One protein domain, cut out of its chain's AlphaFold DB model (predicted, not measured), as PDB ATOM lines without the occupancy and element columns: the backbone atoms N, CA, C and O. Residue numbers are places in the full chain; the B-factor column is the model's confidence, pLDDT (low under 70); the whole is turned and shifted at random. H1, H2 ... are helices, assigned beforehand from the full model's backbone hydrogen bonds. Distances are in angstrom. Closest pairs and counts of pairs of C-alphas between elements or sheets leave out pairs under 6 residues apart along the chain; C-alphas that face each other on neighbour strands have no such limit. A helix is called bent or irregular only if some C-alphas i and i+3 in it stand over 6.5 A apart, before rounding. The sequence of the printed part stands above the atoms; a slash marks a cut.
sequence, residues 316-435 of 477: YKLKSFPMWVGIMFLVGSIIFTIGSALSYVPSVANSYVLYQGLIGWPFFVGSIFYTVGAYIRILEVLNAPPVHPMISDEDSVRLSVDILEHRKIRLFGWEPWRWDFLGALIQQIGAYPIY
ATOM      1  N   TYR A 316      23.697  33.173   6.958       73.25
ATOM      2  CA  TYR A 316      23.897  32.268   5.820       73.25
ATOM      3  C   TYR A 316      23.363  32.877   4.519       73.25
ATOM      4  O   TYR A 316      23.913  32.610   3.454       73.25
ATOM      5  N   LYS A 317      22.337  33.738   4.600       74.38
ATOM      6  CA  LYS A 317      21.842  34.503   3.447       74.38
ATOM      7  C   LYS A 317      22.778  35.653   3.072       74.38
ATOM      8  O   LYS A 317      22.837  35.991   1.902       74.38
ATOM      9  N   LEU A 318      23.577  36.193   4.000       82.31
ATOM     10  CA  LEU A 318      24.610  37.192   3.665       82.31
ATOM     11  C   LEU A 318      25.687  36.645   2.719       82.31
ATOM     12  O   LEU A 318      26.380  37.419   2.073       82.31
ATOM     13  N   LYS A 319      25.845  35.320   2.622       82.25
ATOM     14  CA  LYS A 319      26.761  34.700   1.657       82.25
ATOM     15  C   LYS A 319      26.130  34.465   0.283       82.25
ATOM     16  O   LYS A 319      26.838  34.047  -0.626       82.25
ATOM     17  N   SER A 320      24.826  34.698   0.113       87.62
ATOM     18  CA  SER A 320      24.154  34.451  -1.161       87.62
ATOM     19  C   SER A 320      24.255  35.668  -2.086       87.62
ATOM     20  O   SER A 320      24.093  36.812  -1.657       87.62
ATOM     21  N   PHE A 321      24.494  35.425  -3.377       90.50
ATOM     22  CA  PHE A 321      24.495  36.473  -4.401       90.50
ATOM     23  C   PHE A 321      23.213  37.329  -4.413       90.50
ATOM     24  O   PHE A 321      23.360  38.550  -4.441       90.50
ATOM     25  N   PRO A 322      21.985  36.770  -4.286       90.25
ATOM     26  CA  PRO A 322      20.758  37.570  -4.241       90.25
ATOM     27  C   PRO A 322      20.764  38.668  -3.177       90.25
ATOM     28  O   PRO A 322      20.268  39.769  -3.413       90.25
ATOM     29  N   MET A 323      21.336  38.382  -2.002       91.19
ATOM     30  CA  MET A 323      21.411  39.360  -0.920       91.19
ATOM     31  C   MET A 323      22.322  40.527  -1.306       91.19
ATOM     32  O   MET A 323      21.956  41.684  -1.111       91.19
ATOM     33  N   TRP A 324      23.482  40.238  -1.900       94.12
ATOM     34  CA  TRP A 324      24.405  41.270  -2.371       94.12
ATOM     35  C   TRP A 324      23.828  42.092  -3.518       94.12
ATOM     36  O   TRP A 324      23.988  43.307  -3.510       94.12
ATOM     37  N   VAL A 325      23.099  41.471  -4.450       94.38
ATOM     38  CA  VAL A 325      22.363  42.194  -5.501       94.38
ATOM     39  C   VAL A 325      21.390  43.198  -4.873       94.38
ATOM     40  O   VAL A 325      21.406  44.375  -5.231       94.38
ATOM     41  N   GLY A 326      20.599  42.758  -3.889       94.25
ATOM     42  CA  GLY A 326      19.669  43.624  -3.162       94.25
ATOM     43  C   GLY A 326      20.363  44.766  -2.416       94.25
ATOM     44  O   GLY A 326      19.924  45.908  -2.517       94.25
ATOM     45  N   ILE A 327      21.469  44.484  -1.716       95.44
ATOM     46  CA  ILE A 327      22.260  45.503  -1.002       95.44
ATOM     47  C   ILE A 327      22.816  46.542  -1.978       95.44
ATOM     48  O   ILE A 327      22.697  47.738  -1.721       95.44
ATOM     49  N   MET A 328      23.396  46.108  -3.100       96.00
ATOM     50  CA  MET A 328      23.962  47.015  -4.100       96.00
ATOM     51  C   MET A 328      22.878  47.925  -4.687       96.00
ATOM     52  O   MET A 328      23.070  49.138  -4.738       96.00
ATOM     53  N   PHE A 329      21.708  47.383  -5.044       95.25
ATOM     54  CA  PHE A 329      20.604  48.218  -5.522       95.25
ATOM     55  C   PHE A 329      20.081  49.171  -4.457       95.25
ATOM     56  O   PHE A 329      19.916  50.347  -4.757       95.25
ATOM     57  N   LEU A 330      19.895  48.713  -3.218       96.31
ATOM     58  CA  LEU A 330      19.424  49.563  -2.127       96.31
ATOM     59  C   LEU A 330      20.374  50.741  -1.871       96.31
ATOM     60  O   LEU A 330      19.931  51.885  -1.800       96.31
ATOM     61  N   VAL A 331      21.680  50.471  -1.769       96.62
ATOM     62  CA  VAL A 331      22.699  51.513  -1.576       96.62
ATOM     63  C   VAL A 331      22.700  52.479  -2.760       96.62
ATOM     64  O   VAL A 331      22.677  53.691  -2.555       96.62
ATOM     65  N   GLY A 332      22.651  51.963  -3.991       94.81
ATOM     66  CA  GLY A 332      22.541  52.790  -5.190       94.81
ATOM     67  C   GLY A 332      21.301  53.689  -5.179       94.81
ATOM     68  O   GLY A 332      21.411  54.881  -5.463       94.81
ATOM     69  N   SER A 333      20.136  53.148  -4.800       96.00
ATOM     70  CA  SER A 333      18.876  53.896  -4.722       96.00
ATOM     71  C   SER A 333      18.958  55.022  -3.697       96.00
ATOM     72  O   SER A 333      18.581  56.142  -4.014       96.00
ATOM     73  N   ILE A 334      19.499  54.753  -2.502       96.88
ATOM     74  CA  ILE A 334      19.662  55.771  -1.454       96.88
ATOM     75  C   ILE A 334      20.525  56.929  -1.966       96.88
ATOM     76  O   ILE A 334      20.159  58.091  -1.805       96.88
ATOM     77  N   ILE A 335      21.644  56.624  -2.627       95.62
ATOM     78  CA  ILE A 335      22.544  57.650  -3.165       95.62
ATOM     79  C   ILE A 335      21.846  58.471  -4.263       95.62
ATOM     80  O   ILE A 335      21.973  59.698  -4.276       95.62
ATOM     81  N   PHE A 336      21.071  57.832  -5.146       95.06
ATOM     82  CA  PHE A 336      20.266  58.548  -6.139       95.06
ATOM     83  C   PHE A 336      19.210  59.440  -5.498       95.06
ATOM     84  O   PHE A 336      19.089  60.595  -5.890       95.06
ATOM     85  N   THR A 337      18.494  58.954  -4.484       96.75
ATOM     86  CA  THR A 337      17.506  59.753  -3.756       96.75
ATOM     87  C   THR A 337      18.145  60.990  -3.126       96.75
ATOM     88  O   THR A 337      17.574  62.073  -3.224       96.75
ATOM     89  N   ILE A 338      19.345  60.866  -2.545       95.62
ATOM     90  CA  ILE A 338      20.094  62.014  -2.007       95.62
ATOM     91  C   ILE A 338      20.443  63.005  -3.126       95.62
ATOM     92  O   ILE A 338      20.186  64.199  -2.981       95.62
ATOM     93  N   GLY A 339      20.983  62.524  -4.252       94.56
ATOM     94  CA  GLY A 339      21.309  63.371  -5.405       94.56
ATOM     95  C   GLY A 339      20.081  64.093  -5.974       94.56
ATOM     96  O   GLY A 339      20.136  65.293  -6.241       94.56
ATOM     97  N   SER A 340      18.952  63.390  -6.104       95.56
ATOM     98  CA  SER A 340      17.668  63.957  -6.528       95.56
ATOM     99  C   SER A 340      17.157  65.001  -5.540       95.56
ATOM    100  O   SER A 340      16.786  66.091  -5.960       95.56
ATOM    101  N   ALA A 341      17.187  64.727  -4.233       96.56
ATOM    102  CA  ALA A 341      16.749  65.688  -3.221       96.56
ATOM    103  C   ALA A 341      17.586  66.980  -3.260       96.56
ATOM    104  O   ALA A 341      17.039  68.080  -3.218       96.56
ATOM    105  N   LEU A 342      18.909  66.857  -3.416       95.06
ATOM    106  CA  LEU A 342      19.818  68.004  -3.514       95.06
ATOM    107  C   LEU A 342      19.652  68.790  -4.820       95.06
ATOM    108  O   LEU A 342      19.961  69.981  -4.846       95.06
ATOM    109  N   SER A 343      19.117  68.169  -5.875       94.69
ATOM    110  CA  SER A 343      18.817  68.857  -7.138       94.69
ATOM    111  C   SER A 343      17.713  69.911  -7.025       94.69
ATOM    112  O   SER A 343      17.720  70.871  -7.790       94.69
ATOM    113  N   TYR A 344      16.832  69.798  -6.026       96.00
ATOM    114  CA  TYR A 344      15.786  70.789  -5.759       96.00
ATOM    115  C   TYR A 344      16.277  72.001  -4.960       96.00
ATOM    116  O   TYR A 344      15.524  72.956  -4.782       96.00
ATOM    117  N   VAL A 345      17.519  71.993  -4.463       97.12
ATOM    118  CA  VAL A 345      18.072  73.106  -3.683       97.12
ATOM    119  C   VAL A 345      18.657  74.156  -4.641       97.12
ATOM    120  O   VAL A 345      19.701  73.897  -5.251       97.12
ATOM    121  N   PRO A 346      18.077  75.371  -4.753       96.38
ATOM    122  CA  PRO A 346      18.496  76.350  -5.763       96.38
ATOM    123  C   PRO A 346      19.968  76.764  -5.648       96.38
ATOM    124  O   PRO A 346      20.644  76.961  -6.653       96.38
ATOM    125  N   SER A 347      20.507  76.842  -4.427       95.75
ATOM    126  CA  SER A 347      21.921  77.173  -4.204       95.75
ATOM    127  C   SER A 347      22.879  76.102  -4.737       95.75
ATOM    128  O   SER A 347      24.000  76.426  -5.125       95.75
ATOM    129  N   VAL A 348      22.452  74.835  -4.761       95.19
ATOM    130  CA  VAL A 348      23.223  73.730  -5.349       95.19
ATOM    131  C   VAL A 348      23.111  73.775  -6.870       95.19
ATOM    132  O   VAL A 348      24.126  73.642  -7.546       95.19
ATOM    133  N   ALA A 349      21.911  74.026  -7.401       91.56
ATOM    134  CA  ALA A 349      21.667  74.117  -8.840       91.56
ATOM    135  C   ALA A 349      22.432  75.276  -9.508       91.56
ATOM    136  O   ALA A 349      23.002  75.103 -10.582       91.56
ATOM    137  N   ASN A 350      22.503  76.436  -8.847       93.94
ATOM    138  CA  ASN A 350      23.143  77.636  -9.397       93.94
ATOM    139  C   ASN A 350      24.679  77.618  -9.309       93.94
ATOM    140  O   ASN A 350      25.346  78.394  -9.990       93.94
ATOM    141  N   SER A 351      25.266  76.749  -8.479       95.19
ATOM    142  CA  SER A 351      26.717  76.641  -8.324       95.19
ATOM    143  C   SER A 351      27.243  75.400  -9.032       95.19
ATOM    144  O   SER A 351      27.012  74.281  -8.584       95.19
ATOM    145  N   TYR A 352      28.027  75.581 -10.097       90.88
ATOM    146  CA  TYR A 352      28.602  74.464 -10.859       90.88
ATOM    147  C   TYR A 352      29.412  73.493  -9.983       90.88
ATOM    148  O   TYR A 352      29.308  72.276 -10.135       90.88
ATOM    149  N   VAL A 353      30.200  74.021  -9.039       93.69
ATOM    150  CA  VAL A 353      31.037  73.202  -8.148       93.69
ATOM    151  C   VAL A 353      30.172  72.366  -7.203       93.69
ATOM    152  O   VAL A 353      30.420  71.169  -7.050       93.69
ATOM    153  N   LEU A 354      29.133  72.967  -6.609       93.44
ATOM    154  CA  LEU A 354      28.207  72.246  -5.734       93.44
ATOM    155  C   LEU A 354      27.362  71.249  -6.524       93.44
ATOM    156  O   LEU A 354      27.211  70.121  -6.074       93.44
ATOM    157  N   TYR A 355      26.888  71.616  -7.712       92.69
ATOM    158  CA  TYR A 355      26.147  70.727  -8.599       92.69
ATOM    159  C   TYR A 355      26.949  69.460  -8.918       92.69
ATOM    160  O   TYR A 355      26.478  68.343  -8.710       92.69
ATOM    161  N   GLN A 356      28.203  69.603  -9.356       91.38
ATOM    162  CA  GLN A 356      29.053  68.446  -9.654       91.38
ATOM    163  C   GLN A 356      29.355  67.613  -8.398       91.38
ATOM    164  O   GLN A 356      29.338  66.383  -8.453       91.38
ATOM    165  N   GLY A 357      29.602  68.265  -7.258       90.94
ATOM    166  CA  GLY A 357      29.923  67.594  -5.998       90.94
ATOM    167  C   GLY A 357      28.748  66.855  -5.352       90.94
ATOM    168  O   GLY A 357      28.928  65.758  -4.834       90.94
ATOM    169  N   LEU A 358      27.555  67.450  -5.375       94.19
ATOM    170  CA  LEU A 358      26.380  66.996  -4.623       94.19
ATOM    171  C   LEU A 358      25.330  66.286  -5.473       94.19
ATOM    172  O   LEU A 358      24.488  65.584  -4.925       94.19
ATOM    173  N   ILE A 359      25.369  66.454  -6.791       92.88
ATOM    174  CA  ILE A 359      24.441  65.799  -7.714       92.88
ATOM    175  C   ILE A 359      25.253  64.880  -8.622       92.88
ATOM    176  O   ILE A 359      25.081  63.665  -8.574       92.88
ATOM    177  N   GLY A 360      26.222  65.429  -9.361       88.94
ATOM    178  CA  GLY A 360      27.038  64.661 -10.307       88.94
ATOM    179  C   GLY A 360      27.694  63.423  -9.682       88.94
ATOM    180  O   GLY A 360      27.495  62.306 -10.162       88.94
ATOM    181  N   TRP A 361      28.430  63.599  -8.581       92.06
ATOM    182  CA  TRP A 361      29.113  62.499  -7.895       92.06
ATOM    183  C   TRP A 361      28.172  61.468  -7.267       92.06
ATOM    184  O   TRP A 361      28.404  60.285  -7.497       92.06
ATOM    185  N   PRO A 362      27.119  61.835  -6.514       93.88
ATOM    186  CA  PRO A 362      26.153  60.856  -6.024       93.88
ATOM    187  C   PRO A 362      25.496  60.055  -7.145       93.88
ATOM    188  O   PRO A 362      25.526  58.828  -7.093       93.88
ATOM    189  N   PHE A 363      25.007  60.701  -8.209       91.69
ATOM    190  CA  PHE A 363      24.477  59.964  -9.358       91.69
ATOM    191  C   PHE A 363      25.537  59.036  -9.958       91.69
ATOM    192  O   PHE A 363      25.259  57.863 -10.203       91.69
ATOM    193  N   PHE A 364      26.777  59.502 -10.114       89.44
ATOM    194  CA  PHE A 364      27.870  58.653 -10.574       89.44
ATOM    195  C   PHE A 364      28.109  57.459  -9.640       89.44
ATOM    196  O   PHE A 364      28.148  56.336 -10.116       89.44
ATOM    197  N   VAL A 365      28.230  57.644  -8.326       92.88
ATOM    198  CA  VAL A 365      28.515  56.549  -7.384       92.88
ATOM    199  C   VAL A 365      27.337  55.580  -7.284       92.88
ATOM    200  O   VAL A 365      27.542  54.372  -7.369       92.88
ATOM    201  N   GLY A 366      26.106  56.083  -7.154       93.19
ATOM    202  CA  GLY A 366      24.900  55.258  -7.063       93.19
ATOM    203  C   GLY A 366      24.727  54.358  -8.284       93.19
ATOM    204  O   GLY A 366      24.390  53.179  -8.165       93.19
ATOM    205  N   SER A 367      25.090  54.867  -9.455       90.38
ATOM    206  CA  SER A 367      25.096  54.071 -10.671       90.38
ATOM    207  C   SER A 367      26.157  52.947 -10.658       90.38
ATOM    208  O   SER A 367      25.888  51.878 -11.204       90.38
ATOM    209  N   ILE A 368      27.334  53.121 -10.022       92.19
ATOM    210  CA  ILE A 368      28.362  52.054  -9.920       92.19
ATOM    211  C   ILE A 368      27.748  50.878  -9.173       92.19
ATOM    212  O   ILE A 368      27.854  49.737  -9.615       92.19
ATOM    213  N   PHE A 369      27.060  51.172  -8.068       95.31
ATOM    214  CA  PHE A 369      26.355  50.173  -7.276       95.31
ATOM    215  C   PHE A 369      25.298  49.428  -8.103       95.31
ATOM    216  O   PHE A 369      25.261  48.199  -8.063       95.31
ATOM    217  N   TYR A 370      24.507  50.123  -8.929       94.00
ATOM    218  CA  TYR A 370      23.565  49.464  -9.844       94.00
ATOM    219  C   TYR A 370      24.259  48.569 -10.876       94.00
ATOM    220  O   TYR A 370      23.829  47.436 -11.086       94.00
ATOM    221  N   THR A 371      25.348  49.035 -11.488       92.81
ATOM    222  CA  THR A 371      26.116  48.256 -12.470       92.81
ATOM    223  C   THR A 371      26.750  47.018 -11.840       92.81
ATOM    224  O   THR A 371      26.718  45.940 -12.431       92.81
ATOM    225  N   VAL A 372      27.295  47.139 -10.626       94.75
ATOM    226  CA  VAL A 372      27.851  46.007  -9.870       94.75
ATOM    227  C   VAL A 372      26.742  45.031  -9.476       94.75
ATOM    228  O   VAL A 372      26.906  43.828  -9.665       94.75
ATOM    229  N   GLY A 373      25.597  45.521  -8.993       95.19
ATOM    230  CA  GLY A 373      24.442  44.686  -8.653       95.19
ATOM    231  C   GLY A 373      23.904  43.908  -9.857       95.19
ATOM    232  O   GLY A 373      23.682  42.700  -9.766       95.19
ATOM    233  N   ALA A 374      23.769  44.566 -11.008       94.62
ATOM    234  CA  ALA A 374      23.337  43.931 -12.249       94.62
ATOM    235  C   ALA A 374      24.383  42.928 -12.785       94.62
ATOM    236  O   ALA A 374      24.017  41.831 -13.213       94.62
ATOM    237  N   TYR A 375      25.682  43.215 -12.645       94.56
ATOM    238  CA  TYR A 375      26.737  42.263 -13.003       94.56
ATOM    239  C   TYR A 375      26.723  41.022 -12.102       94.56
ATOM    240  O   TYR A 375      26.779  39.895 -12.598       94.56
ATOM    241  N   ILE A 376      26.566  41.198 -10.784       95.69
ATOM    242  CA  ILE A 376      26.406  40.077  -9.845       95.69
ATOM    243  C   ILE A 376      25.165  39.250 -10.206       95.69
ATOM    244  O   ILE A 376      25.209  38.024 -10.122       95.69
ATOM    245  N   ARG A 377      24.081  39.885 -10.668       95.44
ATOM    246  CA  ARG A 377      22.887  39.167 -11.133       95.44
ATOM    247  C   ARG A 377      23.172  38.309 -12.368       95.44
ATOM    248  O   ARG A 377      22.708  37.173 -12.426       95.44
ATOM    249  N   ILE A 378      23.970  38.795 -13.322       95.62
ATOM    250  CA  ILE A 378      24.435  37.978 -14.457       95.62
ATOM    251  C   ILE A 378      25.271  36.794 -13.958       95.62
ATOM    252  O   ILE A 378      25.042  35.666 -14.397       95.62
ATOM    253  N   LEU A 379      26.196  37.018 -13.017       95.12
ATOM    254  CA  LEU A 379      26.992  35.941 -12.419       95.12
ATOM    255  C   LEU A 379      26.112  34.896 -11.732       95.12
ATOM    256  O   LEU A 379      26.341  33.700 -11.901       95.12
ATOM    257  N   GLU A 380      25.093  35.323 -10.991       94.25
ATOM    258  CA  GLU A 380      24.138  34.422 -10.352       94.25
ATOM    259  C   GLU A 380      23.446  33.540 -11.392       94.25
ATOM    260  O   GLU A 380      23.407  32.320 -11.238       94.25
ATOM    261  N   VAL A 381      22.972  34.132 -12.491       94.19
ATOM    262  CA  VAL A 381      22.335  33.370 -13.565       94.19
ATOM    263  C   VAL A 381      23.327  32.403 -14.210       94.19
ATOM    264  O   VAL A 381      23.017  31.221 -14.316       94.19
ATOM    265  N   LEU A 382      24.534  32.848 -14.572       94.25
ATOM    266  CA  LEU A 382      25.562  32.002 -15.197       94.25
ATOM    267  C   LEU A 382      25.988  30.810 -14.329       94.25
ATOM    268  O   LEU A 382      26.379  29.763 -14.854       94.25
ATOM    269  N   ASN A 383      25.921  30.969 -13.006       92.25
ATOM    270  CA  ASN A 383      26.284  29.931 -12.047       92.25
ATOM    271  C   ASN A 383      25.085  29.111 -11.558       92.25
ATOM    272  O   ASN A 383      25.294  28.027 -11.010       92.25
ATOM    273  N   ALA A 384      23.854  29.568 -11.800       90.62
ATOM    274  CA  ALA A 384      22.661  28.803 -11.475       90.62
ATOM    275  C   ALA A 384      22.656  27.454 -12.224       90.62
ATOM    276  O   ALA A 384      23.097  27.375 -13.381       90.62
ATOM    277  N   PRO A 385      22.173  26.380 -11.574       86.62
ATOM    278  CA  PRO A 385      22.013  25.094 -12.228       86.62
ATOM    279  C   PRO A 385      21.068  25.248 -13.431       86.62
ATOM    280  O   PRO A 385      20.134  26.055 -13.379       86.62
ATOM    281  N   PRO A 386      21.300  24.507 -14.528       81.12
ATOM    282  CA  PRO A 386      20.375  24.506 -15.648       81.12
ATOM    283  C   PRO A 386      19.009  24.043 -15.138       81.12
ATOM    284  O   PRO A 386      18.862  22.911 -14.682       81.12
ATOM    285  N   VAL A 387      18.020  24.938 -15.180       73.00
ATOM    286  CA  VAL A 387      16.636  24.605 -14.840       73.00
ATOM    287  C   VAL A 387      16.151  23.643 -15.918       73.00
ATOM    288  O   VAL A 387      15.844  24.059 -17.034       73.00
ATOM    289  N   HIS A 388      16.161  22.346 -15.619       65.69
ATOM    290  CA  HIS A 388      15.611  21.334 -16.509       65.69
ATOM    291  C   HIS A 388      14.099  21.271 -16.254       65.69
ATOM    292  O   HIS A 388      13.701  20.850 -15.171       65.69
ATOM    293  N   PRO A 389      13.240  21.666 -17.210       61.66
ATOM    294  CA  PRO A 389      11.804  21.843 -16.968       61.66
ATOM    295  C   PRO A 389      11.008  20.535 -16.761       61.66
ATOM    296  O   PRO A 389       9.791  20.560 -16.876       61.66
ATOM    297  N   MET A 390      11.650  19.384 -16.509       58.78
ATOM    298  CA  MET A 390      10.974  18.072 -16.507       58.78
ATOM    299  C   MET A 390      11.439  17.062 -15.445       58.78
ATOM    300  O   MET A 390      10.975  15.926 -15.467       58.78
ATOM    301  N   ILE A 391      12.335  17.423 -14.523       66.38
ATOM    302  CA  ILE A 391      12.737  16.509 -13.439       66.38
ATOM    303  C   ILE A 391      11.941  16.882 -12.190       66.38
ATOM    304  O   ILE A 391      11.849  18.063 -11.865       66.38
ATOM    305  N   SER A 392      11.355  15.883 -11.524       72.50
ATOM    306  CA  SER A 392      10.622  16.032 -10.263       72.50
ATOM    307  C   SER A 392      11.368  16.951  -9.282       72.50
ATOM    308  O   SER A 392      12.594  16.887  -9.143       72.50
ATOM    309  N   ASP A 393      10.619  17.822  -8.599       72.81
ATOM    310  CA  ASP A 393      11.153  18.873  -7.715       72.81
ATOM    311  C   ASP A 393      12.118  18.341  -6.640       72.81
ATOM    312  O   ASP A 393      13.013  19.053  -6.196       72.81
ATOM    313  N   GLU A 394      11.979  17.087  -6.212       80.81
ATOM    314  CA  GLU A 394      12.807  16.544  -5.133       80.81
ATOM    315  C   GLU A 394      14.205  16.105  -5.601       80.81
ATOM    316  O   GLU A 394      15.208  16.429  -4.956       80.81
ATOM    317  N   ASP A 395      14.292  15.424  -6.746       78.31
ATOM    318  CA  ASP A 395      15.567  14.939  -7.285       78.31
ATOM    319  C   ASP A 395      16.375  16.075  -7.921       78.31
ATOM    320  O   ASP A 395      17.603  16.113  -7.805       78.31
ATOM    321  N   SER A 396      15.694  17.058  -8.518       73.81
ATOM    322  CA  SER A 396      16.336  18.258  -9.061       73.81
ATOM    323  C   SER A 396      16.991  19.111  -7.970       73.81
ATOM    324  O   SER A 396      18.096  19.620  -8.180       73.81
ATOM    325  N   VAL A 397      16.383  19.214  -6.780       74.38
ATOM    326  CA  VAL A 397      16.963  19.924  -5.626       74.38
ATOM    327  C   VAL A 397      18.196  19.201  -5.080       74.38
ATOM    328  O   VAL A 397      19.199  19.848  -4.784       74.38
ATOM    329  N   ARG A 398      18.167  17.865  -4.971       79.62
ATOM    330  CA  ARG A 398      19.338  17.096  -4.509       79.62
ATOM    331  C   ARG A 398      20.498  17.193  -5.494       79.62
ATOM    332  O   ARG A 398      21.607  17.535  -5.096       79.62
ATOM    333  N   LEU A 399      20.216  16.991  -6.781       77.25
ATOM    334  CA  LEU A 399      21.227  17.071  -7.831       77.25
ATOM    335  C   LEU A 399      21.825  18.483  -7.932       77.25
ATOM    336  O   LEU A 399      23.024  18.637  -8.150       77.25
ATOM    337  N   SER A 400      21.012  19.528  -7.747       74.69
ATOM    338  CA  SER A 400      21.515  20.904  -7.775       74.69
ATOM    339  C   SER A 400      22.395  21.242  -6.574       74.69
ATOM    340  O   SER A 400      23.363  21.973  -6.762       74.69
ATOM    341  N   VAL A 401      22.142  20.689  -5.383       78.38
ATOM    342  CA  VAL A 401      23.032  20.870  -4.221       78.38
ATOM    343  C   VAL A 401      24.409  20.251  -4.483       78.38
ATOM    344  O   VAL A 401      25.411  20.951  -4.338       78.38
ATOM    345  N   ASP A 402      24.462  19.005  -4.962       79.75
ATOM    346  CA  ASP A 402      25.734  18.309  -5.229       79.75
ATOM    347  C   ASP A 402      26.538  18.980  -6.357       79.75
ATOM    348  O   ASP A 402      27.764  19.123  -6.276       79.75
ATOM    349  N   ILE A 403      25.844  19.450  -7.404       76.62
ATOM    350  CA  ILE A 403      26.467  20.186  -8.515       76.62
ATOM    351  C   ILE A 403      27.017  21.535  -8.040       76.62
ATOM    352  O   ILE A 403      28.082  21.952  -8.501       76.62
ATOM    353  N   LEU A 404      26.307  22.232  -7.147       77.38
ATOM    354  CA  LEU A 404      26.728  23.541  -6.647       77.38
ATOM    355  C   LEU A 404      27.989  23.455  -5.783       77.38
ATOM    356  O   LEU A 404      28.796  24.380  -5.825       77.38
ATOM    357  N   GLU A 405      28.188  22.361  -5.048       81.50
ATOM    358  CA  GLU A 405      29.344  22.210  -4.155       81.50
ATOM    359  C   GLU A 405      30.675  22.064  -4.918       81.50
ATOM    360  O   GLU A 405      31.717  22.510  -4.441       81.50
ATOM    361  N   HIS A 406      30.643  21.535  -6.146       82.94
ATOM    362  CA  HIS A 406      31.850  21.250  -6.936       82.94
ATOM    363  C   HIS A 406      32.059  22.184  -8.135       82.94
ATOM    364  O   HIS A 406      33.063  22.075  -8.850       82.94
ATOM    365  N   ARG A 407      31.127  23.107  -8.406       81.19
ATOM    366  CA  ARG A 407      31.226  23.961  -9.595       81.19
ATOM    367  C   ARG A 407      32.215  25.102  -9.377       81.19
ATOM    368  O   ARG A 407      32.054  25.939  -8.495       81.19
ATOM    369  N   LYS A 408      33.205  25.197 -10.265       91.94
ATOM    370  CA  LYS A 408      34.027  26.407 -10.401       91.94
ATOM    371  C   LYS A 408      33.134  27.572 -10.838       91.94
ATOM    372  O   LYS A 408      32.341  27.418 -11.768       91.94
ATOM    373  N   ILE A 409      33.290  28.728 -10.193       92.31
ATOM    374  CA  ILE A 409      32.533  29.941 -10.522       92.31
ATOM    375  C   ILE A 409      32.860  30.359 -11.961       92.31
ATOM    376  O   ILE A 409      34.011  30.634 -12.301       92.31
ATOM    377  N   ARG A 410      31.834  30.420 -12.809       93.88
ATOM    378  CA  ARG A 410      31.915  30.961 -14.167       93.88
ATOM    379  C   ARG A 410      31.731  32.469 -14.091       93.88
ATOM    380  O   ARG A 410      30.636  32.947 -13.806       93.88
ATOM    381  N   LEU A 411      32.809  33.208 -14.337       94.81
ATOM    382  CA  LEU A 411      32.777  34.674 -14.398       94.81
ATOM    383  C   LEU A 411      32.229  35.196 -15.733       94.81
ATOM    384  O   LEU A 411      31.700  36.300 -15.804       94.81
ATOM    385  N   PHE A 412      32.345  34.383 -16.785       95.56
ATOM    386  CA  PHE A 412      31.923  34.723 -18.137       95.56
ATOM    387  C   PHE A 412      31.152  33.563 -18.763       95.56
ATOM    388  O   PHE A 412      31.480  32.386 -18.576       95.56
ATOM    389  N   GLY A 413      30.116  33.907 -19.516       93.38
ATOM    390  CA  GLY A 413      29.287  32.961 -20.242       93.38
ATOM    391  C   GLY A 413      28.218  33.687 -21.044       93.38
ATOM    392  O   GLY A 413      27.872  34.831 -20.757       93.38
ATOM    393  N   TRP A 414      27.711  33.007 -22.064       95.69
ATOM    394  CA  TRP A 414      26.666  33.510 -22.939       95.69
ATOM    395  C   TRP A 414      25.564  32.460 -23.010       95.69
ATOM    396  O   TRP A 414      25.761  31.395 -23.592       95.69
ATOM    397  N   GLU A 415      24.431  32.738 -22.365       94.56
ATOM    398  CA  GLU A 415      23.292  31.813 -22.293       94.56
ATOM    399  C   GLU A 415      21.985  32.523 -22.698       94.56
ATOM    400  O   GLU A 415      21.036  32.581 -21.915       94.56
ATOM    401  N   PRO A 416      21.895  33.076 -23.926       95.12
ATOM    402  CA  PRO A 416      20.759  33.884 -24.383       95.12
ATOM    403  C   PRO A 416      19.448  33.093 -24.512       95.12
ATOM    404  O   PRO A 416      18.399  33.666 -24.765       95.12
ATOM    405  N   TRP A 417      19.468  31.770 -24.369       92.75
ATOM    406  CA  TRP A 417      18.242  30.969 -24.331       92.75
ATOM    407  C   TRP A 417      17.572  30.975 -22.949       92.75
ATOM    408  O   TRP A 417      16.433  30.527 -22.827       92.75
ATOM    409  N   ARG A 418      18.252  31.459 -21.897       91.44
ATOM    410  CA  ARG A 418      17.692  31.547 -20.543       91.44
ATOM    411  C   ARG A 418      17.013  32.895 -20.338       91.44
ATOM    412  O   ARG A 418      17.646  33.942 -20.445       91.44
ATOM    413  N   TRP A 419      15.739  32.867 -19.958       92.38
ATOM    414  CA  TRP A 419      14.966  34.082 -19.687       92.38
ATOM    415  C   TRP A 419      15.560  34.925 -18.558       92.38
ATOM    416  O   TRP A 419      15.625  36.144 -18.689       92.38
ATOM    417  N   ASP A 420      16.079  34.289 -17.506       92.12
ATOM    418  CA  ASP A 420      16.745  35.001 -16.410       92.12
ATOM    419  C   ASP A 420      18.017  35.711 -16.885       92.12
ATOM    420  O   ASP A 420      18.329  36.806 -16.417       92.12
ATOM    421  N   PHE A 421      18.731  35.110 -17.845       94.19
ATOM    422  CA  PHE A 421      19.934  35.701 -18.431       94.19
ATOM    423  C   PHE A 421      19.562  36.912 -19.274       94.19
ATOM    424  O   PHE A 421      20.181  37.959 -19.118       94.19
ATOM    425  N   LEU A 422      18.514  36.809 -20.102       95.19
ATOM    426  CA  LEU A 422      17.989  37.960 -20.839       95.19
ATOM    427  C   LEU A 422      17.532  39.077 -19.903       95.19
ATOM    428  O   LEU A 422      17.860  40.231 -20.150       95.19
ATOM    429  N   GLY A 423      16.812  38.750 -18.830       93.94
ATOM    430  CA  GLY A 423      16.369  39.734 -17.844       93.94
ATOM    431  C   GLY A 423      17.547  40.461 -17.192       93.94
ATOM    432  O   GLY A 423      17.568  41.690 -17.158       93.94
ATOM    433  N   ALA A 424      18.562  39.712 -16.750       93.94
ATOM    434  CA  ALA A 424      19.779  40.276 -16.170       93.94
ATOM    435  C   ALA A 424      20.585  41.102 -17.191       93.94
ATOM    436  O   ALA A 424      21.090  42.173 -16.861       93.94
ATOM    437  N   LEU A 425      20.664  40.644 -18.444       94.00
ATOM    438  CA  LEU A 425      21.346  41.351 -19.526       94.00
ATOM    439  C   LEU A 425      20.631  42.658 -19.885       94.00
ATOM    440  O   LEU A 425      21.285  43.685 -20.003       94.00
ATOM    441  N   ILE A 426      19.302  42.647 -20.012       93.69
ATOM    442  CA  ILE A 426      18.501  43.856 -20.253       93.69
ATOM    443  C   ILE A 426      18.665  44.830 -19.087       93.69
ATOM    444  O   ILE A 426      18.830  46.022 -19.314       93.69
ATOM    445  N   GLN A 427      18.687  44.340 -17.846       90.94
ATOM    446  CA  GLN A 427      18.946  45.177 -16.676       90.94
ATOM    447  C   GLN A 427      20.353  45.798 -16.710       90.94
ATOM    448  O   GLN A 427      20.501  46.985 -16.420       90.94
ATOM    449  N   GLN A 428      21.371  45.039 -17.124       90.94
ATOM    450  CA  GLN A 428      22.736  45.539 -17.317       90.94
ATOM    451  C   GLN A 428      22.803  46.587 -18.436       90.94
ATOM    452  O   GLN A 428      23.434  47.632 -18.275       90.94
ATOM    453  N   ILE A 429      22.108  46.339 -19.549       90.06
ATOM    454  CA  ILE A 429      21.929  47.299 -20.641       90.06
ATOM    455  C   ILE A 429      21.060  48.475 -20.193       90.06
ATOM    456  O   ILE A 429      21.155  49.523 -20.789       90.06
ATOM    457  N   GLY A 430      20.230  48.386 -19.160       86.25
ATOM    458  CA  GLY A 430      19.567  49.558 -18.582       86.25
ATOM    459  C   GLY A 430      20.534  50.398 -17.744       86.25
ATOM    460  O   GLY A 430      20.523  51.626 -17.808       86.25
ATOM    461  N   ALA A 431      21.416  49.733 -16.995       85.12
ATOM    462  CA  ALA A 431      22.386  50.383 -16.121       85.12
ATOM    463  C   ALA A 431      23.501  51.125 -16.892       85.12
ATOM    464  O   ALA A 431      23.985  52.154 -16.430       85.12
ATOM    465  N   TYR A 432      23.899  50.642 -18.075       81.31
ATOM    466  CA  TYR A 432      25.071  51.146 -18.816       81.31
ATOM    467  C   TYR A 432      24.858  52.430 -19.675       81.31
ATOM    468  O   TYR A 432      25.726  53.311 -19.670       81.31
ATOM    469  N   PRO A 433      23.747  52.604 -20.424       61.38
ATOM    470  CA  PRO A 433      23.492  53.741 -21.311       61.38
ATOM    471  C   PRO A 433      23.075  54.997 -20.564       61.38
ATOM    472  O   PRO A 433      23.529  56.071 -20.942       61.38
ATOM    473  N   ILE A 434      22.295  54.879 -19.476       64.69
ATOM    474  CA  ILE A 434      22.007  56.018 -18.580       64.69
ATOM    475  C   ILE A 434      23.334  56.660 -18.157       64.69
ATOM    476  O   ILE A 434      23.508  57.874 -18.189       64.69
ATOM    477  N   TYR A 435      24.322  55.819 -17.885       61.47
ATOM    478  CA  TYR A 435      25.666  56.223 -17.532       61.47
ATOM    479  C   TYR A 435      26.459  56.873 -18.657       61.47
ATOM    480  O   TYR A 435      27.011  57.955 -18.476       61.47
TER     481      TYR A 435
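What this domain is: This is residues 316 to 435 of the 477 residues of an uncharacterized protein of Galdieria sulphuraria (UniProt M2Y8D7). This is a long, loose rod built along one helix, H4, with H2 packed side by side along much of its length and H6 running beside its later half, so that H4 lies between the two. Short H3 makes the turn from H2 to H4 at one end of the rod; beyond the other end H5 lies crosswise, with residues 389 to 395 sticking out there, and short H1 is turned off from the beginning of H2. The printed part has 120 residues with six named helices, H1 to H6 in order along the chain, and no named strand: the class is all helix. The whole is loose, with a radius of gyration of the C-alphas of 19.2 A, and spans 63 by 30 by 23 A.

Where its parts are: Begin with the longest helix, H4, residues 352 to 383: find C-alpha 352 at (28.602, 74.464, -10.859), and from there the helix runs 44.6 A to C-alpha 383 at (26.284, 29.931, -12.047), with y falling along the way. H4 is neither bent nor irregular, but only just: C-alphas 358 and 361 are 6.2 A apart. Look next at H2, residues 321 to 343, which covers 33.0 A with y rising. H6, residues 419 to 435, covers 24.7 A and ends at C-alpha 435 at (25.666, 56.223, -17.532). It too is neither bent nor irregular, but only just, with C-alphas 430 and 433 6.4 A apart. H5, residues 393 to 406, covers 20.8 A, and in it you will see x rise from 11.153 at C-alpha 393 to 31.850 at C-alpha 406. Two helices have four residues each: H1, residues 316 to 319, is 5.6 A long, and H3, residues 346 to 349, is 5.0 A long.

How they stand to each other: Start from H4, the hub, which touches H2, H3 and H6. H2 and H4 touch with 50 pairs of C-alphas within 8 A, and their closest C-alphas, those of Gly 332 and Gly 366, are 3.9 A apart. They run opposite ways at a shallow tilt of 17 degrees. H6 touches H4 as well, closest at the C-alphas of Ala 374 and Gln 428, 5.4 A apart. These two also run opposite ways at a shallow tilt of 17 degrees. H2 and H6 are apart. H3 and H4 touch only at the corner by their link, where H4 takes part with residues 354 to 358 alone; the closest C-alphas are those of Val 348 and Leu 354, 5.2 A apart. H1 and H2 are close but not clearly touching, with the C-alphas of Lys 317 and Met 323 closest at 6.5 A. H5 touches no helix, and it is only just apart from H4, the closest C-alphas being 8.4 A apart. Along the backbone, every O i to N i+4 pair of H2 is within hydrogen-bond range, against 26 of 28 in H4, 9 of 10 in H5 and 10 of 13 in H6, while H1 and H3 are too short for such a pair.

The domain as a whole: The two C-alphas farthest apart are those of Asn 350 and Asp 395, at 63.2 A, and the outline is a rod. The printed part runs from 316 to 435 with no cut. The links from H1 to H2, H2 to H3 and H3 to H4 are tight, the one from H4 to H5 is short with 9 residues, and the one from H5 to H6, residues 407 to 418, is long. Residues 389 to 395, of which 393 to 395 belong to H5, stand free. The mean pLDDT of the printed part is 88.7; look in the B-factor column at residues 388 to 391 and 433 to 435 for values under 70.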